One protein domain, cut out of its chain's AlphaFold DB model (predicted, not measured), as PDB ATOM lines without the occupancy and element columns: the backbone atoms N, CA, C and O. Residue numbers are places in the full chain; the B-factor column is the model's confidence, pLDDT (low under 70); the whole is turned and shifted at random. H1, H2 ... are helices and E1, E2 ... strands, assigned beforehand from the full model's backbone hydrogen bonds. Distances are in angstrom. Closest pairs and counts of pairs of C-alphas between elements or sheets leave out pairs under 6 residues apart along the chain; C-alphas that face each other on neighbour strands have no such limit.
ATOM      1  N   GLY A 191      -8.489  35.992  14.235       61.81
ATOM      2  CA  GLY A 191      -8.602  36.850  15.421       61.81
ATOM      3  C   GLY A 191      -9.569  36.298  16.481       61.81
ATOM      4  O   GLY A 191      -9.664  35.088  16.683       61.81
ATOM      5  N   GLY A 192     -10.323  37.176  17.146       66.12
ATOM      6  CA  GLY A 192     -11.223  36.816  18.256       66.12
ATOM      7  C   GLY A 192     -12.266  35.722  17.958       66.12
ATOM      8  O   GLY A 192     -12.773  35.095  18.880       66.12
ATOM      9  N   CYS A 193     -12.540  35.419  16.686       72.12
ATOM     10  CA  CYS A 193     -13.517  34.416  16.245       72.12
ATOM     11  C   CYS A 193     -13.013  32.952  16.298       72.12
ATOM     12  O   CYS A 193     -13.737  32.033  15.910       72.12
ATOM     13  N   SER A 194     -11.761  32.702  16.698       86.50
ATOM     14  CA  SER A 194     -11.163  31.355  16.708       86.50
ATOM     15  C   SER A 194     -11.537  30.526  17.946       86.50
ATOM     16  O   SER A 194     -11.960  31.055  18.969       86.50
ATOM     17  N   THR A 195     -11.352  29.205  17.876       90.62
ATOM     18  CA  THR A 195     -11.573  28.299  19.021       90.62
ATOM     19  C   THR A 195     -10.564  28.513  20.144       90.62
ATOM     20  O   THR A 195     -10.924  28.386  21.305       90.62
ATOM     21  N   GLU A 196      -9.310  28.849  19.818       89.75
ATOM     22  CA  GLU A 196      -8.280  29.143  20.829       89.75
ATOM     23  C   GLU A 196      -8.647  30.394  21.633       89.75
ATOM     24  O   GLU A 196      -8.595  30.363  22.859       89.75
ATOM     25  N   ALA A 197      -9.095  31.458  20.955       87.25
ATOM     26  CA  ALA A 197      -9.592  32.660  21.621       87.25
ATOM     27  C   ALA A 197     -10.809  32.351  22.507       87.25
ATOM     28  O   ALA A 197     -10.897  32.853  23.624       87.25
ATOM     29  N   ALA A 198     -11.708  31.479  22.037       90.88
ATOM     30  CA  ALA A 198     -12.881  31.076  22.801       90.88
ATOM     31  C   ALA A 198     -12.538  30.301  24.075       90.88
ATOM     32  O   ALA A 198     -13.140  30.544  25.115       90.88
ATOM     33  N   LEU A 199     -11.578  29.380  23.997       91.31
ATOM     34  CA  LEU A 199     -11.094  28.635  25.158       91.31
ATOM     35  C   LEU A 199     -10.458  29.577  26.178       91.31
ATOM     36  O   LEU A 199     -10.875  29.580  27.326       91.31
ATOM     37  N   ALA A 200      -9.553  30.460  25.743       89.19
ATOM     38  CA  ALA A 200      -8.933  31.445  26.630       89.19
ATOM     39  C   ALA A 200      -9.972  32.375  27.290       89.19
ATOM     40  O   ALA A 200      -9.892  32.671  28.481       89.19
ATOM     41  N   GLY A 201     -10.986  32.809  26.533       88.50
ATOM     42  CA  GLY A 201     -12.097  33.598  27.068       88.50
ATOM     43  C   GLY A 201     -12.959  32.824  28.069       88.50
ATOM     44  O   GLY A 201     -13.466  33.416  29.026       88.50
ATOM     45  N   GLY A 202     -13.121  31.517  27.849       89.75
ATOM     46  CA  GLY A 202     -13.834  30.600  28.731       89.75
ATOM     47  C   GLY A 202     -13.063  30.274  30.005       89.75
ATOM     48  O   GLY A 202     -13.680  30.222  31.061       89.75
ATOM     49  N   ASP A 203     -11.739  30.152  29.947       89.31
ATOM     50  CA  ASP A 203     -10.885  29.978  31.128       89.31
ATOM     51  C   ASP A 203     -10.948  31.211  32.043       89.31
ATOM     52  O   ASP A 203     -10.990  31.085  33.265       89.31
ATOM     53  N   ALA A 204     -11.032  32.411  31.456       86.69
ATOM     54  CA  ALA A 204     -11.236  33.656  32.200       86.69
ATOM     55  C   ALA A 204     -12.662  33.804  32.769       86.69
ATOM     56  O   ALA A 204     -12.877  34.564  33.711       86.69
ATOM     57  N   HIS A 205     -13.646  33.108  32.194       86.12
ATOM     58  CA  HIS A 205     -15.054  33.172  32.599       86.12
ATOM     59  C   HIS A 205     -15.659  31.766  32.623       86.12
ATOM     60  O   HIS A 205     -16.534  31.457  31.800       86.12
ATOM     61  N   PRO A 206     -15.183  30.897  33.527       84.81
ATOM     62  CA  PRO A 206     -15.571  29.502  33.520       84.81
ATOM     63  C   PRO A 206     -17.066  29.383  33.774       84.81
ATOM     64  O   PRO A 206     -17.660  30.122  34.561       84.81
ATOM     65  N   TYR A 207     -17.685  28.426  33.100       82.00
ATOM     66  CA  TYR A 207     -19.050  28.032  33.375       82.00
ATOM     67  C   TYR A 207     -19.181  27.615  34.844       82.00
ATOM     68  O   TYR A 207     -18.649  26.592  35.265       82.00
ATOM     69  N   GLN A 208     -19.930  28.390  35.624       80.25
ATOM     70  CA  GLN A 208     -20.188  28.106  37.042       80.25
ATOM     71  C   GLN A 208     -21.417  27.203  37.255       80.25
ATOM     72  O   GLN A 208     -22.042  27.218  38.306       80.25
ATOM     73  N   GLY A 209     -21.747  26.429  36.226       64.69
ATOM     74  CA  GLY A 209     -23.039  25.852  35.889       64.69
ATOM     75  C   GLY A 209     -24.140  25.539  36.892       64.69
ATOM     76  O   GLY A 209     -23.907  25.023  37.979       64.69
ATOM     77  N   VAL A 210     -25.356  25.698  36.350       62.69
ATOM     78  CA  VAL A 210     -26.697  25.383  36.880       62.69
ATOM     79  C   VAL A 210     -27.221  24.009  36.382       62.69
ATOM     80  O   VAL A 210     -28.150  23.469  36.966       62.69
ATOM     81  N   CYS A 211     -26.636  23.415  35.322       70.62
ATOM     82  CA  CYS A 211     -27.074  22.123  34.742       70.62
ATOM     83  C   CYS A 211     -26.311  20.892  35.286       70.62
ATOM     84  O   CYS A 211     -26.859  20.106  36.046       70.62
ATOM     85  N   SER A 212     -25.048  20.699  34.893       81.00
ATOM     86  CA  SER A 212     -24.133  19.694  35.463       81.00
ATOM     87  C   SER A 212     -22.693  20.223  35.400       81.00
ATOM     88  O   SER A 212     -22.356  20.990  34.494       81.00
ATOM     89  N   LYS A 213     -21.872  19.838  36.385       84.94
ATOM     90  CA  LYS A 213     -20.435  20.154  36.474       84.94
ATOM     91  C   LYS A 213     -19.541  19.025  35.954       84.94
ATOM     92  O   LYS A 213     -18.331  19.208  35.877       84.94
ATOM     93  N   ASP A 214     -20.116  17.880  35.593       89.00
ATOM     94  CA  ASP A 214     -19.391  16.730  35.067       89.00
ATOM     95  C   ASP A 214     -19.699  16.523  33.565       89.00
ATOM     96  O   ASP A 214     -20.822  16.777  33.112       89.00
ATOM     97  N   PRO A 215     -18.725  16.075  32.749       88.75
ATOM     98  CA  PRO A 215     -18.942  15.888  31.314       88.75
ATOM     99  C   PRO A 215     -20.068  14.898  30.975       88.75
ATOM    100  O   PRO A 215     -20.794  15.106  30.002       88.75
ATOM    101  N   GLY A 216     -20.220  13.827  31.761       88.44
ATOM    102  CA  GLY A 216     -21.196  12.765  31.514       88.44
ATOM    103  C   GLY A 216     -22.630  13.238  31.730       88.44
ATOM    104  O   GLY A 216     -23.478  13.053  30.857       88.44
ATOM    105  N   GLY A 217     -22.887  13.915  32.850       89.56
ATOM    106  CA  GLY A 217     -24.166  14.541  33.167       89.56
ATOM    107  C   GLY A 217     -24.546  15.604  32.140       89.56
ATOM    108  O   GLY A 217     -25.677  15.614  31.656       89.56
ATOM    109  N   MET A 218     -23.592  16.437  31.711       91.06
ATOM    110  CA  MET A 218     -23.837  17.403  30.636       91.06
ATOM    111  C   MET A 218     -24.208  16.711  29.313       91.06
ATOM    112  O   MET A 218     -25.175  17.105  28.660       91.06
ATOM    113  N   LEU A 219     -23.496  15.648  28.921       90.69
ATOM    114  CA  LEU A 219     -23.827  14.869  27.723       90.69
ATOM    115  C   LEU A 219     -25.198  14.186  27.825       90.69
ATOM    116  O   LEU A 219     -25.913  14.124  26.826       90.69
ATOM    117  N   ALA A 220     -25.585  13.700  29.005       88.62
ATOM    118  CA  ALA A 220     -26.906  13.117  29.234       88.62
ATOM    119  C   ALA A 220     -28.022  14.153  29.024       88.62
ATOM    120  O   ALA A 220     -28.984  13.871  28.311       88.62
ATOM    121  N   ILE A 221     -27.850  15.370  29.553       88.50
ATOM    122  CA  ILE A 221     -28.780  16.491  29.337       88.50
ATOM    123  C   ILE A 221     -28.876  16.827  27.843       88.50
ATOM    124  O   ILE A 221     -29.975  16.905  27.295       88.50
ATOM    125  N   ILE A 222     -27.732  16.958  27.164       88.88
ATOM    126  CA  ILE A 222     -27.674  17.270  25.727       88.88
ATOM    127  C   ILE A 222     -28.397  16.202  24.893       88.88
ATOM    128  O   ILE A 222     -29.126  16.543  23.966       88.88
ATOM    129  N   ARG A 223     -28.213  14.914  25.211       87.56
ATOM    130  CA  ARG A 223     -28.859  13.794  24.500       87.56
ATOM    131  C   ARG A 223     -30.352  13.681  24.789       87.56
ATOM    132  O   ARG A 223     -31.106  13.297  23.901       87.56
ATOM    133  N   GLY A 224     -30.771  13.991  26.016       83.38
ATOM    134  CA  GLY A 224     -32.181  14.007  26.405       83.38
ATOM    135  C   GLY A 224     -32.974  15.119  25.717       83.38
ATOM    136  O   GLY A 224     -34.191  15.015  25.566       83.38
ATOM    137  N   TYR A 225     -32.290  16.167  25.248       83.06
ATOM    138  CA  TYR A 225     -32.919  17.249  24.513       83.06
ATOM    139  C   TYR A 225     -33.275  16.825  23.083       83.06
ATOM    140  O   TYR A 225     -32.409  16.539  22.252       83.06
ATOM    141  N   ARG A 226     -34.573  16.839  22.758       70.62
ATOM    142  CA  ARG A 226     -35.039  16.634  21.381       70.62
ATOM    143  C   ARG A 226     -34.689  17.861  20.550       70.62
ATOM    144  O   ARG A 226     -35.350  18.894  20.638       70.62
ATOM    145  N   SER A 227     -33.651  17.747  19.728       68.19
ATOM    146  CA  SER A 227     -33.334  18.785  18.755       68.19
ATOM    147  C   SER A 227     -34.496  18.940  17.771       68.19
ATOM    148  O   SER A 227     -35.058  17.966  17.264       68.19
ATOM    149  N   ARG A 228     -34.876  20.191  17.499       71.06
ATOM    150  CA  ARG A 228     -35.807  20.485  16.410       71.06
ATOM    151  C   ARG A 228     -35.139  20.034  15.103       71.06
ATOM    152  O   ARG A 228     -33.957  20.343  14.913       71.06
ATOM    153  N   PRO A 229     -35.839  19.309  14.214       74.50
ATOM    154  CA  PRO A 229     -35.260  18.906  12.941       74.50
ATOM    155  C   PRO A 229     -34.763  20.136  12.177       74.50
ATOM    156  O   PRO A 229     -35.420  21.179  12.152       74.50
ATOM    157  N   LEU A 230     -33.573  20.014  11.587       81.06
ATOM    158  CA  LEU A 230     -32.946  21.090  10.828       81.06
ATOM    159  C   LEU A 230     -33.784  21.407   9.588       81.06
ATOM    160  O   LEU A 230     -33.899  20.574   8.688       81.06
ATOM    161  N   ASP A 231     -34.306  22.630   9.509       84.19
ATOM    162  CA  ASP A 231     -34.970  23.123   8.305       84.19
ATOM    163  C   ASP A 231     -33.925  23.413   7.215       84.19
ATOM    164  O   ASP A 231     -33.263  24.457   7.177       84.19
ATOM    165  N   ARG A 232     -33.747  22.437   6.321       81.69
ATOM    166  CA  ARG A 232     -32.803  22.521   5.201       81.69
ATOM    167  C   ARG A 232     -33.186  23.607   4.196       81.69
ATOM    168  O   ARG A 232     -32.280  24.186   3.596       81.69
ATOM    169  N   ALA A 233     -34.477  23.890   4.020       81.62
ATOM    170  CA  ALA A 233     -34.936  24.932   3.109       81.62
ATOM    171  C   ALA A 233     -34.559  26.315   3.658       81.62
ATOM    172  O   ALA A 233     -33.944  27.113   2.947       81.62
ATOM    173  N   ALA A 234     -34.793  26.545   4.954       84.06
ATOM    174  CA  ALA A 234     -34.359  27.766   5.627       84.06
ATOM    175  C   ALA A 234     -32.831  27.945   5.579       84.06
ATOM    176  O   ALA A 234     -32.349  29.044   5.314       84.06
ATOM    177  N   LEU A 235     -32.054  26.869   5.772       84.31
ATOM    178  CA  LEU A 235     -30.587  26.897   5.658       84.31
ATOM    179  C   LEU A 235     -30.117  27.298   4.251       84.31
ATOM    180  O   LEU A 235     -29.214  28.129   4.110       84.31
ATOM    181  N   ALA A 236     -30.737  26.738   3.210       81.56
ATOM    182  CA  ALA A 236     -30.401  27.043   1.822       81.56
ATOM    183  C   ALA A 236     -30.750  28.490   1.436       81.56
ATOM    184  O   ALA A 236     -30.017  29.105   0.660       81.56
ATOM    185  N   ALA A 237     -31.804  29.071   2.014       86.31
ATOM    186  CA  ALA A 237     -32.243  30.437   1.729       86.31
ATOM    187  C   ALA A 237     -31.370  31.542   2.370       86.31
ATOM    188  O   ALA A 237     -31.496  32.710   2.006       86.31
ATOM    189  N   ARG A 238     -30.446  31.205   3.284       86.88
ATOM    190  CA  ARG A 238     -29.657  32.183   4.065       86.88
ATOM    191  C   ARG A 238     -28.811  33.136   3.202       86.88
ATOM    192  O   ARG A 238     -28.117  32.677   2.303       86.88
ATOM    193  N   PRO A 239     -28.718  34.441   3.508       89.94
ATOM    194  CA  PRO A 239     -27.837  35.341   2.760       89.94
ATOM    195  C   PRO A 239     -26.360  34.953   2.923       89.94
ATOM    196  O   PRO A 239     -25.957  34.443   3.973       89.94
ATOM    197  N   LEU A 240     -25.539  35.216   1.900       90.88
ATOM    198  CA  LEU A 240     -24.092  34.994   1.976       90.88
ATOM    199  C   LEU A 240     -23.465  35.925   3.023       90.88
ATOM    200  O   LEU A 240     -23.704  37.134   3.000       90.88
ATOM    201  N   ARG A 241     -22.642  35.370   3.917       87.69
ATOM    202  CA  ARG A 241     -21.887  36.131   4.929       87.69
ATOM    203  C   ARG A 241     -20.391  35.838   4.842       87.69
ATOM    204  O   ARG A 241     -19.982  34.831   4.263       87.69
ATOM    205  N   LYS A 242     -19.577  36.739   5.398       86.31
ATOM    206  CA  LYS A 242     -18.129  36.546   5.478       86.31
ATOM    207  C   LYS A 242     -17.809  35.465   6.502       86.31
ATOM    208  O   LYS A 242     -18.371  35.434   7.594       86.31
ATOM    209  N   LEU A 243     -16.894  34.585   6.129       86.62
ATOM    210  CA  LEU A 243     -16.427  33.495   6.974       86.62
ATOM    211  C   LEU A 243     -15.590  34.005   8.153       86.62
ATOM    212  O   LEU A 243     -15.599  33.398   9.219       86.62
ATOM    213  N   GLU A 244     -14.860  35.099   7.952       83.38
ATOM    214  CA  GLU A 244     -13.968  35.699   8.945       83.38
ATOM    215  C   GLU A 244     -14.721  36.284  10.153       83.38
ATOM    216  O   GLU A 244     -14.183  36.293  11.259       83.38
ATOM    217  N   ASP A 245     -15.984  36.663   9.952       82.69
ATOM    218  CA  ASP A 245     -16.859  37.267  10.963       82.69
ATOM    219  C   ASP A 245     -17.686  36.205  11.715       82.69
ATOM    220  O   ASP A 245     -18.652  36.524  12.398       82.69
ATOM    221  N   SER A 246     -17.383  34.911  11.544       86.19
ATOM    222  CA  SER A 246     -18.148  33.811  12.147       86.19
ATOM    223  C   SER A 246     -17.320  33.054  13.182       86.19
ATOM    224  O   SER A 246     -16.174  32.676  12.919       86.19
ATOM    225  N   ALA A 247     -17.913  32.789  14.349       89.44
ATOM    226  CA  ALA A 247     -17.260  32.031  15.408       89.44
ATOM    227  C   ALA A 247     -16.985  30.609  14.914       89.44
ATOM    228  O   ALA A 247     -17.832  29.988  14.267       89.44
ATOM    229  N   ALA A 248     -15.786  30.105  15.179       90.88
ATOM    230  CA  ALA A 248     -15.306  28.861  14.601       90.88
ATOM    231  C   ALA A 248     -14.942  27.832  15.673       90.88
ATOM    232  O   ALA A 248     -14.298  28.150  16.673       90.88
ATOM    233  N   LEU A 249     -15.289  26.579  15.394       92.94
ATOM    234  CA  LEU A 249     -14.932  25.399  16.167       92.94
ATOM    235  C   LEU A 249     -13.948  24.542  15.361       92.94
ATOM    236  O   LEU A 249     -14.329  23.957  14.351       92.94
ATOM    237  N   ASP A 250     -12.689  24.492  15.782       92.44
ATOM    238  CA  ASP A 250     -11.589  23.818  15.099       92.44
ATOM    239  C   ASP A 250     -11.219  22.522  15.820       92.44
ATOM    240  O   ASP A 250     -10.699  22.526  16.940       92.44
ATOM    241  N   ALA A 251     -11.439  21.401  15.140       91.12
ATOM    242  CA  ALA A 251     -11.194  20.066  15.654       91.12
ATOM    243  C   ALA A 251      -9.728  19.851  16.055       91.12
ATOM    244  O   ALA A 251      -9.460  19.079  16.967       91.12
ATOM    245  N   ARG A 252      -8.765  20.550  15.440       88.38
ATOM    246  CA  ARG A 252      -7.328  20.417  15.755       88.38
ATOM    247  C   ARG A 252      -6.954  21.098  17.067       88.38
ATOM    248  O   ARG A 252      -5.976  20.729  17.713       88.38
ATOM    249  N   VAL A 253      -7.687  22.147  17.432       89.25
ATOM    250  CA  VAL A 253      -7.536  22.807  18.732       89.25
ATOM    251  C   VAL A 253      -8.140  21.911  19.800       89.25
ATOM    252  O   VAL A 253      -7.460  21.570  20.760       89.25
ATOM    253  N   LEU A 254      -9.368  21.450  19.570       90.25
ATOM    254  CA  LEU A 254     -10.082  20.603  20.518       90.25
ATOM    255  C   LEU A 254      -9.424  19.236  20.719       90.25
ATOM    256  O   LEU A 254      -9.321  18.783  21.853       90.25
ATOM    257  N   SER A 255      -8.896  18.623  19.654       88.00
ATOM    258  CA  SER A 255      -8.191  17.336  19.739       88.00
ATOM    259  C   SER A 255      -7.046  17.394  20.744       88.00
ATOM    260  O   SER A 255      -6.883  16.454  21.501       88.00
ATOM    261  N   ARG A 256      -6.309  18.511  20.840       85.25
ATOM    262  CA  ARG A 256      -5.224  18.656  21.829       85.25
ATOM    263  C   ARG A 256      -5.721  18.545  23.271       85.25
ATOM    264  O   ARG A 256      -5.008  18.015  24.114       85.25
ATOM    265  N   ILE A 257      -6.933  19.025  23.538       85.12
ATOM    266  CA  ILE A 257      -7.561  18.949  24.861       85.12
ATOM    267  C   ILE A 257      -8.085  17.529  25.104       85.12
ATOM    268  O   ILE A 257      -7.836  16.951  26.157       85.12
ATOM    269  N   TRP A 258      -8.741  16.936  24.107       85.88
ATOM    270  CA  TRP A 258      -9.313  15.589  24.194       85.88
ATOM    271  C   TRP A 258      -8.261  14.481  24.296       85.88
ATOM    272  O   TRP A 258      -8.481  13.471  24.955       85.88
ATOM    273  N   THR A 259      -7.100  14.651  23.661       77.75
ATOM    274  CA  THR A 259      -5.987  13.704  23.795       77.75
ATOM    275  C   THR A 259      -5.425  13.719  25.217       77.75
ATOM    276  O   THR A 259      -5.039  12.668  25.721       77.75
ATOM    277  N   ALA A 260      -5.393  14.886  25.870       75.81
ATOM    278  CA  ALA A 260      -4.906  15.019  27.240       75.81
ATOM    279  C   ALA A 260      -5.924  14.515  28.277       75.81
ATOM    280  O   ALA A 260      -5.538  13.917  29.278       75.81
ATOM    281  N   ALA A 261      -7.218  14.727  28.029       72.50
ATOM    282  CA  ALA A 261      -8.295  14.356  28.935       72.50
ATOM    283  C   ALA A 261      -9.318  13.466  28.215       72.50
ATOM    284  O   ALA A 261     -10.075  13.938  27.369       72.50
ATOM    285  N   GLN A 262      -9.382  12.178  28.589       80.38
ATOM    286  CA  GLN A 262     -10.336  11.203  28.029       80.38
ATOM    287  C   GLN A 262     -11.803  11.643  28.165       80.38
ATOM    288  O   GLN A 262     -12.663  11.154  27.441       80.38
ATOM    289  N   SER A 263     -12.097  12.568  29.078       87.00
ATOM    290  CA  SER A 263     -13.365  13.279  29.147       87.00
ATOM    291  C   SER A 263     -13.111  14.734  29.535       87.00
ATOM    292  O   SER A 263     -12.215  15.022  30.325       87.00
ATOM    293  N   THR A 264     -13.854  15.667  28.944       90.06
ATOM    294  CA  THR A 264     -13.599  17.105  29.079       90.06
ATOM    295  C   THR A 264     -14.904  17.876  29.215       90.06
ATOM    296  O   THR A 264     -15.852  17.638  28.467       90.06
ATOM    297  N   LEU A 265     -14.919  18.852  30.121       91.50
ATOM    298  CA  LEU A 265     -15.899  19.932  30.147       91.50
ATOM    299  C   LEU A 265     -15.137  21.247  29.974       91.50
ATOM    300  O   LEU A 265     -14.274  21.566  30.785       91.50
ATOM    301  N   ALA A 266     -15.420  21.984  28.906       92.62
ATOM    302  CA  ALA A 266     -14.736  23.231  28.588       92.62
ATOM    303  C   ALA A 266     -15.747  24.344  28.328       92.62
ATOM    304  O   ALA A 266     -16.788  24.129  27.707       92.62
ATOM    305  N   THR A 267     -15.422  25.550  28.780       93.19
ATOM    306  CA  THR A 267     -16.202  26.743  28.452       93.19
ATOM    307  C   THR A 267     -15.590  27.393  27.222       93.19
ATOM    308  O   THR A 267     -14.381  27.568  27.145       93.19
ATOM    309  N   LEU A 268     -16.418  27.743  26.249       92.69
ATOM    310  CA  LEU A 268     -16.024  28.466  25.048       92.69
ATOM    311  C   LEU A 268     -16.698  29.830  25.093       92.69
ATOM    312  O   LEU A 268     -17.926  29.885  25.066       92.69
ATOM    313  N   LYS A 269     -15.925  30.916  25.165       90.62
ATOM    314  CA  LYS A 269     -16.451  32.283  25.167       90.62
ATOM    315  C   LYS A 269     -15.830  33.142  24.065       90.62
ATOM    316  O   LYS A 269     -14.680  33.554  24.182       90.62
ATOM    317  N   TRP A 270     -16.592  33.429  23.013       87.38
ATOM    318  CA  TRP A 270     -16.188  34.361  21.951       87.38
ATOM    319  C   TRP A 270     -16.500  35.823  22.338       87.38
ATOM    320  O   TRP A 270     -17.352  36.051  23.201       87.38
ATOM    321  N   PRO A 271     -15.830  36.820  21.727       75.12
ATOM    322  CA  PRO A 271     -16.111  38.240  21.952       75.12
ATOM    323  C   PRO A 271     -17.559  38.650  21.604       75.12
ATOM    324  O   PRO A 271     -18.253  37.968  20.851       75.12
ATOM    325  N   VAL A 272     -18.015  39.755  22.208       61.47
ATOM    326  CA  VAL A 272     -19.431  40.191  22.307       61.47
ATOM    327  C   VAL A 272     -20.039  40.682  20.986       61.47
ATOM    328  O   VAL A 272     -21.255  40.738  20.845       61.47
ATOM    329  N   ASP A 273     -19.217  40.982  19.989       64.12
ATOM    330  CA  ASP A 273     -19.620  41.433  18.654       64.12
ATOM    331  C   ASP A 273     -20.174  40.310  17.749       64.12
ATOM    332  O   ASP A 273     -20.526  40.550  16.593       64.12
ATOM    333  N   MET A 274     -20.308  39.090  18.277       60.47
ATOM    334  CA  MET A 274     -20.730  37.895  17.548       60.47
ATOM    335  C   MET A 274     -22.146  37.469  17.979       60.47
ATOM    336  O   MET A 274     -22.413  37.276  19.162       60.47
ATOM    337  N   GLU A 275     -23.062  37.321  17.014       56.72
ATOM    338  CA  GLU A 275     -24.508  37.066  17.199       56.72
ATOM    339  C   GLU A 275     -24.884  36.118  18.371       56.72
ATOM    340  O   GLU A 275     -24.583  34.922  18.362       56.72
ATOM    341  N   GLY A 276     -25.660  36.649  19.329       55.09
ATOM    342  CA  GLY A 276     -26.720  35.956  20.087       55.09
ATOM    343  C   GLY A 276     -26.339  34.923  21.156       55.09
ATOM    344  O   GLY A 276     -27.186  34.571  21.976       55.09
ATOM    345  N   ALA A 277     -25.104  34.428  21.194       57.41
ATOM    346  CA  ALA A 277     -24.586  33.684  22.342       57.41
ATOM    347  C   ALA A 277     -23.062  33.695  22.343       57.41
ATOM    348  O   ALA A 277     -22.410  33.009  21.557       57.41
ATOM    349  N   THR A 278     -22.494  34.451  23.273       73.81
ATOM    350  CA  THR A 278     -21.046  34.566  23.427       73.81
ATOM    351  C   THR A 278     -20.444  33.369  24.136       73.81
ATOM    352  O   THR A 278     -19.229  33.261  24.135       73.81
ATOM    353  N   GLN A 279     -21.246  32.489  24.751       87.19
ATOM    354  CA  GLN A 279     -20.750  31.430  25.627       87.19
ATOM    355  C   GLN A 279     -21.416  30.072  25.373       87.19
ATOM    356  O   GLN A 279     -22.638  29.943  25.311       87.19
ATOM    357  N   PHE A 280     -20.587  29.039  25.257       91.31
ATOM    358  CA  PHE A 280     -20.986  27.647  25.108       91.31
ATOM    359  C   PHE A 280     -20.244  26.785  26.125       91.31
ATOM    360  O   PHE A 280     -19.101  27.066  26.478       91.31
ATOM    361  N   VAL A 281     -20.871  25.697  26.550       92.38
ATOM    362  CA  VAL A 281     -20.224  24.611  27.281       92.38
ATOM    363  C   VAL A 281     -20.051  23.444  26.325       92.38
ATOM    364  O   VAL A 281     -21.027  22.923  25.786       92.38
ATOM    365  N   LEU A 282     -18.805  23.054  26.099       94.25
ATOM    366  CA  LEU A 282     -18.428  21.869  25.347       94.25
ATOM    367  C   LEU A 282     -18.231  20.717  26.329       94.25
ATOM    368  O   LEU A 282     -17.349  20.780  27.183       94.25
ATOM    369  N   ALA A 283     -19.022  19.662  26.177       94.06
ATOM    370  CA  ALA A 283     -18.828  18.405  26.881       94.06
ATOM    371  C   ALA A 283     -18.363  17.341  25.892       94.06
ATOM    372  O   ALA A 283     -18.924  17.209  24.799       94.06
ATOM    373  N   ALA A 284     -17.337  16.588  26.268       93.62
ATOM    374  CA  ALA A 284     -16.811  15.518  25.448       93.62
ATOM    375  C   ALA A 284     -16.419  14.292  26.277       93.62
ATOM    376  O   ALA A 284     -15.891  14.409  27.384       93.62
ATOM    377  N   ASP A 285     -16.654  13.111  25.718       92.31
ATOM    378  CA  ASP A 285     -16.252  11.825  26.278       92.31
ATOM    379  C   ASP A 285     -15.663  10.949  25.168       92.31
ATOM    380  O   ASP A 285     -16.329  10.626  24.182       92.31
ATOM    381  N   PHE A 286     -14.388  10.612  25.337       89.75
ATOM    382  CA  PHE A 286     -13.552   9.821  24.437       89.75
ATOM    383  C   PHE A 286     -13.019   8.553  25.117       89.75
ATOM    384  O   PHE A 286     -12.104   7.918  24.585       89.75
ATOM    385  N   ARG A 287     -13.565   8.168  26.284       87.38
ATOM    386  CA  ARG A 287     -13.202   6.909  26.957       87.38
ATOM    387  C   ARG A 287     -13.447   5.706  26.046       87.38
ATOM    388  O   ARG A 287     -12.586   4.837  25.942       87.38
ATOM    389  N   ASP A 288     -14.569   5.710  25.326       86.25
ATOM    390  CA  ASP A 288     -14.800   4.821  24.189       86.25
ATOM    391  C   ASP A 288     -14.430   5.531  22.877       86.25
ATOM    392  O   ASP A 288     -15.185   6.343  22.338       86.25
ATOM    393  N   ARG A 289     -13.246   5.209  22.343       82.62
ATOM    394  CA  ARG A 289     -12.757   5.771  21.073       82.62
ATOM    395  C   ARG A 289     -13.560   5.312  19.852       82.62
ATOM    396  O   ARG A 289     -13.449   5.948  18.805       82.62
ATOM    397  N   SER A 290     -14.324   4.223  19.958       82.62
ATOM    398  CA  SER A 290     -15.169   3.721  18.870       82.62
ATOM    399  C   SER A 290     -16.508   4.460  18.780       82.62
ATOM    400  O   SER A 290     -17.077   4.557  17.693       82.62
ATOM    401  N   ALA A 291     -16.958   5.055  19.889       83.81
ATOM    402  CA  ALA A 291     -18.200   5.817  19.986       83.81
ATOM    403  C   ALA A 291     -18.007   7.146  20.755       83.81
ATOM    404  O   ALA A 291     -18.657   7.385  21.781       83.81
ATOM    405  N   PRO A 292     -17.126   8.043  20.270       90.38
ATOM    406  CA  PRO A 292     -16.868   9.312  20.935       90.38
ATOM    407  C   PRO A 292     -18.131  10.172  20.972       90.38
ATOM    408  O   PRO A 292     -18.926  10.205  20.031       90.38
ATOM    409  N   SER A 293     -18.306  10.901  22.066       90.38
ATOM    410  CA  SER A 293     -19.493  11.717  22.293       90.38
ATOM    411  C   SER A 293     -19.111  13.154  22.541       90.38
ATOM    412  O   SER A 293     -18.403  13.450  23.497       90.38
ATOM    413  N   VAL A 294     -19.596  14.054  21.688       94.44
ATOM    414  CA  VAL A 294     -19.320  15.486  21.792       94.44
ATOM    415  C   VAL A 294     -20.631  16.255  21.725       94.44
ATOM    416  O   VAL A 294     -21.465  16.031  20.846       94.44
ATOM    417  N   GLY A 295     -20.814  17.173  22.663       93.38
ATOM    418  CA  GLY A 295     -22.005  17.994  22.771       93.38
ATOM    419  C   GLY A 295     -21.672  19.436  23.127       93.38
ATOM    420  O   GLY A 295     -20.684  19.725  23.797       93.38
ATOM    421  N   LEU A 296     -22.522  20.341  22.664       92.94
ATOM    422  CA  LEU A 296     -22.482  21.764  22.946       92.94
ATOM    423  C   LEU A 296     -23.784  22.187  23.624       92.94
ATOM    424  O   LEU A 296     -24.873  21.866  23.145       92.94
ATOM    425  N   CYS A 297     -23.655  22.960  24.694       90.88
ATOM    426  CA  CYS A 297     -24.740  23.685  25.335       90.88
ATOM    427  C   CYS A 297     -24.474  25.187  25.197       90.88
ATOM    428  O   CYS A 297     -23.522  25.718  25.759       90.88
ATOM    429  N   ARG A 298     -25.296  25.875  24.415       88.56
ATOM    430  CA  ARG A 298     -25.321  27.325  24.272       88.56
ATOM    431  C   ARG A 298     -25.933  27.934  25.523       88.56
ATOM    432  O   ARG A 298     -27.092  27.652  25.819       88.56
ATOM    433  N   LEU A 299     -25.193  28.806  26.197       83.81
ATOM    434  CA  LEU A 299     -25.699  29.578  27.325       83.81
ATOM    435  C   LEU A 299     -26.268  30.888  26.778       83.81
ATOM    436  O   LEU A 299     -25.525  31.738  26.291       83.81
ATOM    437  N   SER A 300     -27.590  31.021  26.792       77.62
ATOM    438  CA  SER A 300     -28.299  32.202  26.296       77.62
ATOM    439  C   SER A 300     -29.366  32.632  27.309       77.62
ATOM    440  O   SER A 300     -29.933  31.758  27.971       77.62
ATOM    441  N   PRO A 301     -29.653  33.943  27.434       70.12
ATOM    442  CA  PRO A 301     -30.759  34.445  28.252       70.12
ATOM    443  C   PRO A 301     -32.115  33.849  27.852       70.12
ATOM    444  O   PRO A 301     -32.949  33.603  28.715       70.12
ATOM    445  N   ASP A 302     -32.295  33.535  26.564       71.06
ATOM    446  CA  ASP A 302     -33.526  32.950  26.011       71.06
ATOM    447  C   ASP A 302     -33.665  31.442  26.307       71.06
ATOM    448  O   ASP A 302     -34.586  30.780  25.827       71.06
ATOM    449  N   GLY A 303     -32.727  30.877  27.071       72.06
ATOM    450  CA  GLY A 303     -32.675  29.468  27.441       72.06
ATOM    451  C   GLY A 303     -31.547  28.690  26.752       72.06
ATOM    452  O   GLY A 303     -30.942  29.146  25.769       72.06
ATOM    453  N   PRO A 304     -31.224  27.492  27.271       77.88
ATOM    454  CA  PRO A 304     -30.125  26.700  26.752       77.88
ATOM    455  C   PRO A 304     -30.451  26.140  25.362       77.88
ATOM    456  O   PRO A 304     -31.525  25.591  25.121       77.88
ATOM    457  N   GLY A 305     -29.500  26.262  24.437       85.12
ATOM    458  CA  GLY A 305     -29.565  25.608  23.127       85.12
ATOM    459  C   GLY A 305     -28.617  24.418  23.083       85.12
ATOM    460  O   GLY A 305     -27.460  24.564  23.453       85.12
ATOM    461  N   PHE A 306     -29.052  23.256  22.606       89.12
ATOM    462  CA  PHE A 306     -28.214  22.053  22.611       89.12
ATOM    463  C   PHE A 306     -27.893  21.570  21.199       89.12
ATOM    464  O   PHE A 306     -28.750  21.566  20.315       89.12
ATOM    465  N   GLN A 307     -26.652  21.134  20.996       91.50
ATOM    466  CA  GLN A 307     -26.198  20.553  19.740       91.50
ATOM    467  C   GLN A 307     -25.275  19.362  19.999       91.50
ATOM    468  O   GLN A 307     -24.280  19.482  20.705       91.50
ATOM    469  N   ILE A 308     -25.563  18.229  19.363       92.06
ATOM    470  CA  ILE A 308     -24.652  17.080  19.321       92.06
ATOM    471  C   ILE A 308     -23.735  17.227  18.105       92.06
ATOM    472  O   ILE A 308     -24.188  17.577  17.011       92.06
ATOM    473  N   LEU A 309     -22.447  16.953  18.299       93.31
ATOM    474  CA  LEU A 309     -21.443  16.940  17.245       93.31
ATOM    475  C   LEU A 309     -20.926  15.518  17.057       93.31
ATOM    476  O   LEU A 309     -20.420  14.901  17.990       93.31
ATOM    477  N   ALA A 310     -21.021  15.015  15.831       93.56
ATOM    478  CA  ALA A 310     -20.361  13.773  15.467       93.56
ATOM    479  C   ALA A 310     -18.897  14.050  15.096       93.56
ATOM    480  O   ALA A 310     -18.588  15.039  14.421       93.56
ATOM    481  N   VAL A 311     -18.000  13.172  15.543       93.56
ATOM    482  CA  VAL A 311     -16.558  13.244  15.287       93.56
ATOM    483  C   VAL A 311     -16.039  11.909  14.777       93.56
ATOM    484  O   VAL A 311     -16.553  10.855  15.137       93.56
ATOM    485  N   GLU A 312     -15.003  11.958  13.947       90.94
ATOM    486  CA  GLU A 312     -14.337  10.771  13.409       90.94
ATOM    487  C   GLU A 312     -12.813  10.909  13.522       90.94
ATOM    488  O   GLU A 312     -12.297  12.033  13.478       90.94
ATOM    489  N   PRO A 313     -12.057   9.799  13.600       88.69
ATOM    490  CA  PRO A 313     -10.602   9.847  13.515       88.69
ATOM    491  C   PRO A 313     -10.150  10.483  12.195       88.69
ATOM    492  O   PRO A 313     -10.675  10.171  11.120       88.69
ATOM    493  N   ALA A 314      -9.148  11.363  12.241       84.00
ATOM    494  CA  ALA A 314      -8.642  12.082  11.068       84.00
ATOM    495  C   ALA A 314      -7.972  11.160  10.029       84.00
ATOM    496  O   ALA A 314      -7.870  11.535   8.858       84.00
ATOM    497  N   GLY A 315      -7.552   9.961  10.440       78.50
ATOM    498  CA  GLY A 315      -6.952   8.926   9.600       78.50
ATOM    499  C   GLY A 315      -5.638   8.380  10.177       78.50
ATOM    500  O   GLY A 315      -5.136   8.898  11.176       78.50
ATOM    501  N   PRO A 316      -5.036   7.367   9.528       69.44
ATOM    502  CA  PRO A 316      -3.898   6.620  10.080       69.44
ATOM    503  C   PRO A 316      -2.630   7.468  10.253       69.44
ATOM    504  O   PRO A 316      -1.795   7.179  11.099       69.44
ATOM    505  N   TYR A 317      -2.490   8.551   9.487       66.56
ATOM    506  CA  TYR A 317      -1.321   9.435   9.542       66.56
ATOM    507  C   TYR A 317      -1.373  10.467  10.678       66.56
ATOM    508  O   TYR A 317      -0.437  11.248  10.840       66.56
ATOM    509  N   LYS A 318      -2.489  10.530  11.414       74.62
ATOM    510  CA  LYS A 318      -2.717  11.457  12.528       74.62
ATOM    511  C   LYS A 318      -3.622  10.795  13.579       74.62
ATOM    512  O   LYS A 318      -4.757  11.245  13.742       74.62
ATOM    513  N   PRO A 319      -3.143   9.738  14.255       71.12
ATOM    514  CA  PRO A 319      -3.979   8.860  15.079       71.12
ATOM    515  C   PRO A 319      -4.677   9.577  16.243       71.12
ATOM    516  O   PRO A 319      -5.754   9.155  16.646       71.12
ATOM    517  N   ASP A 320      -4.117  10.690  16.723       80.12
ATOM    518  CA  ASP A 320      -4.683  11.462  17.838       80.12
ATOM    519  C   ASP A 320      -5.515  12.675  17.407       80.12
ATOM    520  O   ASP A 320      -5.985  13.439  18.247       80.12
ATOM    521  N   ASN A 321      -5.686  12.894  16.101       84.81
ATOM    522  CA  ASN A 321      -6.510  13.990  15.609       84.81
ATOM    523  C   ASN A 321      -7.909  13.507  15.249       84.81
ATOM    524  O   ASN A 321      -8.091  12.466  14.617       84.81
ATOM    525  N   TRP A 322      -8.879  14.352  15.560       89.19
ATOM    526  CA  TRP A 322     -10.278  14.165  15.219       89.19
ATOM    527  C   TRP A 322     -10.703  15.171  14.153       89.19
ATOM    528  O   TRP A 322     -10.138  16.260  14.033       89.19
ATOM    529  N   VAL A 323     -11.713  14.801  13.375       92.56
ATOM    530  CA  VAL A 323     -12.427  15.693  12.458       92.56
ATOM    531  C   VAL A 323     -13.892  15.772  12.858       92.56
ATOM    532  O   VAL A 323     -14.454  14.812  13.378       92.56
ATOM    533  N   LEU A 324     -14.514  16.917  12.601       94.81
ATOM    534  CA  LEU A 324     -15.928  17.155  12.866       94.81
ATOM    535  C   LEU A 324     -16.754  16.758  11.640       94.81
ATOM    536  O   LEU A 324     -16.400  17.091  10.505       94.81
ATOM    537  N   LEU A 325     -17.889  16.099  11.854       94.75
ATOM    538  CA  LEU A 325     -18.889  15.903  10.810       94.75
ATOM    539  C   LEU A 325     -19.863  17.076  10.799       94.75
ATOM    540  O   LEU A 325     -20.414  17.481  11.822       94.75
ATOM    541  N   CYS A 326     -20.099  17.639   9.616       94.06
ATOM    542  CA  CYS A 326     -21.088  18.692   9.463       94.06
ATOM    543  C   CYS A 326     -22.498  18.112   9.678       94.06
ATOM    544  O   CYS A 326     -22.905  17.261   8.890       94.06
ATOM    545  N   PRO A 327     -23.294  18.624  10.633       91.12
ATOM    546  CA  PRO A 327     -24.617  18.066  10.941       91.12
ATOM    547  C   PRO A 327     -25.636  18.246   9.805       91.12
ATOM    548  O   PRO A 327     -26.634  17.541   9.742       91.12
ATOM    549  N   VAL A 328     -25.388  19.189   8.890       91.00
ATOM    550  CA  VAL A 328     -26.266  19.461   7.741       91.00
ATOM    551  C   VAL A 328     -25.913  18.578   6.542       91.00
ATOM    552  O   VAL A 328     -26.803  18.076   5.863       91.00
ATOM    553  N   LEU A 329     -24.613  18.417   6.259       90.19
ATOM    554  CA  LEU A 329     -24.119  17.789   5.027       90.19
ATOM    555  C   LEU A 329     -23.536  16.385   5.227       90.19
ATOM    556  O   LEU A 329     -23.209  15.743   4.236       90.19
ATOM    557  N   GLY A 330     -23.299  15.945   6.465       91.31
ATOM    558  CA  GLY A 330     -22.632  14.672   6.773       91.31
ATOM    559  C   GLY A 330     -21.173  14.584   6.305       91.31
ATOM    560  O   GLY A 330     -20.588  13.510   6.283       91.31
ATOM    561  N   THR A 331     -20.572  15.700   5.889       92.56
ATOM    562  CA  THR A 331     -19.204  15.735   5.348       92.56
ATOM    563  C   THR A 331     -18.180  16.030   6.440       92.56
ATOM    564  O   THR A 331     -18.506  16.685   7.428       92.56
ATOM    565  N   ARG A 332     -16.935  15.573   6.247       92.75
ATOM    566  CA  ARG A 332     -15.806  15.762   7.175       92.75
ATOM    567  C   ARG A 332     -15.213  17.167   7.066       92.75
ATOM    568  O   ARG A 332     -14.909  17.617   5.961       92.75
ATOM    569  N   HIS A 333     -14.994  17.828   8.204       93.56
ATOM    570  CA  HIS A 333     -14.396  19.163   8.295       93.56
ATOM    571  C   HIS A 333     -13.446  19.281   9.486       93.56
ATOM    572  O   HIS A 333     -13.731  18.809  10.581       93.56
ATOM    573  N   ASP A 334     -12.342  20.003   9.288       90.94
ATOM    574  CA  ASP A 334     -11.471  20.420  10.394       90.94
ATOM    575  C   ASP A 334     -12.108  21.556  11.210       90.94
ATOM    576  O   ASP A 334     -11.769  21.744  12.373       90.94
ATOM    577  N   VAL A 335     -13.000  22.345  10.596       93.50
ATOM    578  CA  VAL A 335     -13.595  23.539  11.207       93.50
ATOM    579  C   VAL A 335     -15.087  23.633  10.900       93.50
ATOM    580  O   VAL A 335     -15.487  23.570   9.735       93.50
ATOM    581  N   LEU A 336     -15.895  23.853  11.935       94.88
ATOM    582  CA  LEU A 336     -17.295  24.263  11.827       94.88
ATOM    583  C   LEU A 336     -17.446  25.735  12.223       94.88
ATOM    584  O   LEU A 336     -16.636  26.267  12.972       94.88
ATOM    585  N   PHE A 337     -18.488  26.389  11.725       92.69
ATOM    586  CA  PHE A 337     -18.777  27.800  11.962       92.69
ATOM    587  C   PHE A 337     -20.176  27.959  12.545       92.69
ATOM    588  O   PHE A 337     -21.114  27.285  12.102       92.69
ATOM    589  N   LEU A 338     -20.294  28.844  13.531       90.75
ATOM    590  CA  LEU A 338     -21.543  29.202  14.183       90.75
ATOM    591  C   LEU A 338     -22.331  30.180  13.318       90.75
ATOM    592  O   LEU A 338     -21.797  31.200  12.886       90.75
ATOM    593  N   ARG A 339     -23.613  29.885  13.114       88.06
ATOM    594  CA  ARG A 339     -24.597  30.833  12.585       88.06
ATOM    595  C   ARG A 339     -25.996  30.404  13.007       88.06
ATOM    596  O   ARG A 339     -26.351  29.232  12.843       88.06
ATOM    597  N   ASP A 340     -26.767  31.346  13.544       84.00
ATOM    598  CA  ASP A 340     -28.117  31.122  14.077       84.00
ATOM    599  C   ASP A 340     -28.158  29.989  15.124       84.00
ATOM    600  O   ASP A 340     -29.012  29.107  15.085       84.00
ATOM    601  N   GLY A 341     -27.168  29.954  16.025       84.19
ATOM    602  CA  GLY A 341     -27.083  28.950  17.096       84.19
ATOM    603  C   GLY A 341     -26.614  27.552  16.668       84.19
ATOM    604  O   GLY A 341     -26.541  26.669  17.515       84.19
ATOM    605  N   LEU A 342     -26.271  27.345  15.391       88.94
ATOM    606  CA  LEU A 342     -25.825  26.055  14.862       88.94
ATOM    607  C   LEU A 342     -24.369  26.110  14.390       88.94
ATOM    608  O   LEU A 342     -24.028  26.920  13.527       88.94
ATOM    609  N   PHE A 343     -23.529  25.184  14.856       93.12
ATOM    610  CA  PHE A 343     -22.226  24.926  14.241       93.12
ATOM    611  C   PHE A 343     -22.366  23.995  13.032       93.12
ATOM    612  O   PHE A 343     -22.804  22.852  13.165       93.12
ATOM    613  N   ALA A 344     -21.971  24.453  11.843       94.06
ATOM    614  CA  ALA A 344     -21.937  23.630  10.631       94.06
ATOM    615  C   ALA A 344     -20.833  24.086   9.659       94.06
ATOM    616  O   ALA A 344     -20.134  25.064   9.903       94.06
ATOM    617  N   SER A 345     -20.620  23.353   8.562       94.81
ATOM    618  CA  SER A 345     -19.583  23.709   7.582       94.81
ATOM    619  C   SER A 345     -19.849  25.076   6.945       94.81
ATOM    620  O   SER A 345     -21.002  25.482   6.795       94.81
ATOM    621  N   ALA A 346     -18.793  25.748   6.478       92.75
ATOM    622  CA  ALA A 346     -18.915  27.030   5.777       92.75
ATOM    623  C   ALA A 346     -19.908  26.970   4.604       92.75
ATOM    624  O   ALA A 346     -20.743  27.856   4.446       92.75
ATOM    625  N   LYS A 347     -19.873  25.877   3.828       91.94
ATOM    626  CA  LYS A 347     -20.802  25.644   2.715       91.94
ATOM    627  C   LYS A 347     -22.251  25.543   3.195       91.94
ATOM    628  O   LYS A 347     -23.116  26.197   2.625       91.94
ATOM    629  N   ALA A 348     -22.508  24.755   4.242       91.44
ATOM    630  CA  ALA A 348     -23.847  24.617   4.819       91.44
ATOM    631  C   ALA A 348     -24.380  25.945   5.374       91.44
ATOM    632  O   ALA A 348     -25.571  26.215   5.288       91.44
ATOM    633  N   GLN A 349     -23.483  26.774   5.908       90.94
ATOM    634  CA  GLN A 349     -23.808  28.067   6.503       90.94
ATOM    635  C   GLN A 349     -23.798  29.233   5.511       90.94
ATOM    636  O   GLN A 349     -23.958  30.381   5.928       90.94
ATOM    637  N   ARG A 350     -23.604  28.969   4.209       92.81
ATOM    638  CA  ARG A 350     -23.486  29.999   3.164       92.81
ATOM    639  C   ARG A 350     -22.452  31.081   3.528       92.81
ATOM    640  O   ARG A 350     -22.693  32.276   3.362       92.81
ATOM    641  N   LEU A 351     -21.301  30.645   4.040       89.81
ATOM    642  CA  LEU A 351     -20.160  31.499   4.358       89.81
ATOM    643  C   LEU A 351     -19.150  31.487   3.211       89.81
ATOM    644  O   LEU A 351     -18.796  30.426   2.695       89.81
ATOM    645  N   ILE A 352     -18.672  32.669   2.844       88.69
ATOM    646  CA  ILE A 352     -17.672  32.880   1.795       88.69
ATOM    647  C   ILE A 352     -16.489  33.655   2.356       88.69
ATOM    648  O   ILE A 352     -16.639  34.447   3.286       88.69
ATOM    649  N   HIS A 353     -15.306  33.445   1.789       83.81
ATOM    650  CA  HIS A 353     -14.166  34.279   2.145       83.81
ATOM    651  C   HIS A 353     -14.401  35.718   1.693       83.81
ATOM    652  O   HIS A 353     -14.927  35.949   0.603       83.81
TER     653      HIS A 353
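Overview. This is residues 191 to 353 of the 358 residues of an uncharacterized protein of Burkholderiales bacterium (UniProt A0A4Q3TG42). A twisted sheet, E2 E3 E4 E5, makes a wall with H2 across one face; beyond its other face sits the small sheet E1 E8 E9, only partly face to face with it. E5 runs on into E6, which makes a hairpin with E7; H4 packs on E7, H1 stands beside E2, and H3, which follows H2 and comes before E1 along the chain, lies far out, its centre 20.4 A from the mean of the C-alphas. The 163 printed residues hold four named helices and nine named strands, in the order H1 H2 H3 E1 H4 E2 E3 E4 E5 E6 E7 E8 E9, of mixed class with under half of the residues in named elements; each sheet is antiparallel. The whole is compact, with a radius of gyration of the C-alphas of 14.9 A and spans of 40 by 39 by 33 A.

Arrangement. Start at E2, residues 263 to 269, E3, 279 to 285, E4, 293 to 299, and E5, 305 to 309: a meander, each strand the antiparallel neighbour of the one before. Look for N 266 and O 282 at 2.9 A, N 283 and O 295 at 2.9 A, and N 296 and O 307 at 2.8 A, within hydrogen-bond range. H2, residues 215 to 224, makes two layers with this sheet, a helix on one face, at a height of 7.5 A; it runs across the strands, at 76 degrees to E3 on the local plane, its closest C-alphas to E3 being Pro 215 and Ala 283, 5.1 A. H1, residues 195 to 204, stands at the sheet's level, height 2.0 A, with C-alphas 198 and 269 closest at 4.4 A. H4, residues 251 to 260, only grazes the sheet with residues 254 to 258; H1 and H4 only just touch, only at their ends, with 3 pairs of C-alphas within 8 A, the closest Glu 196 and Val 253 at 6.7 A. E6, residues 311 to 313, and E7, 322 to 325, form a hairpin with N 323 and O 312 at 2.8 A. In the sheet E1, residues 248 to 250, E8, 335 to 339, and E9, 342 to 344, find N 249 and O 336 at 2.8 A and N 337 and O 344 at 2.8 A. H3, residues 232 to 237, touches no helix. In H1, H2 and H3 every O i to N i+4 pair is within hydrogen-bond range; in H4, 3 of 6.

Along the chain. Find C-alpha 195 at (-11.573, 28.299, 19.021), where H1 begins its 14.2 A; H2 also spans 14.2 A and H4 14.1 A. E2 begins at C-alpha 263, (-13.365, 13.279, 29.147), and runs 19.7 A; E3 runs 20.1 A and E4 19.6 A. E9 ends at C-alpha 344, (-21.937, 23.630, 10.631).

Size, cuts and confidence. The C-alphas farthest apart, Asp 302 and Tyr 317, are 43.1 A apart. The printed part has no cut, and no link is long. The mean pLDDT of the printed part is 85.1; look for values under 70 at residues 191 to 192, 209 to 210, 227, 272 to 277 and 316 to 317.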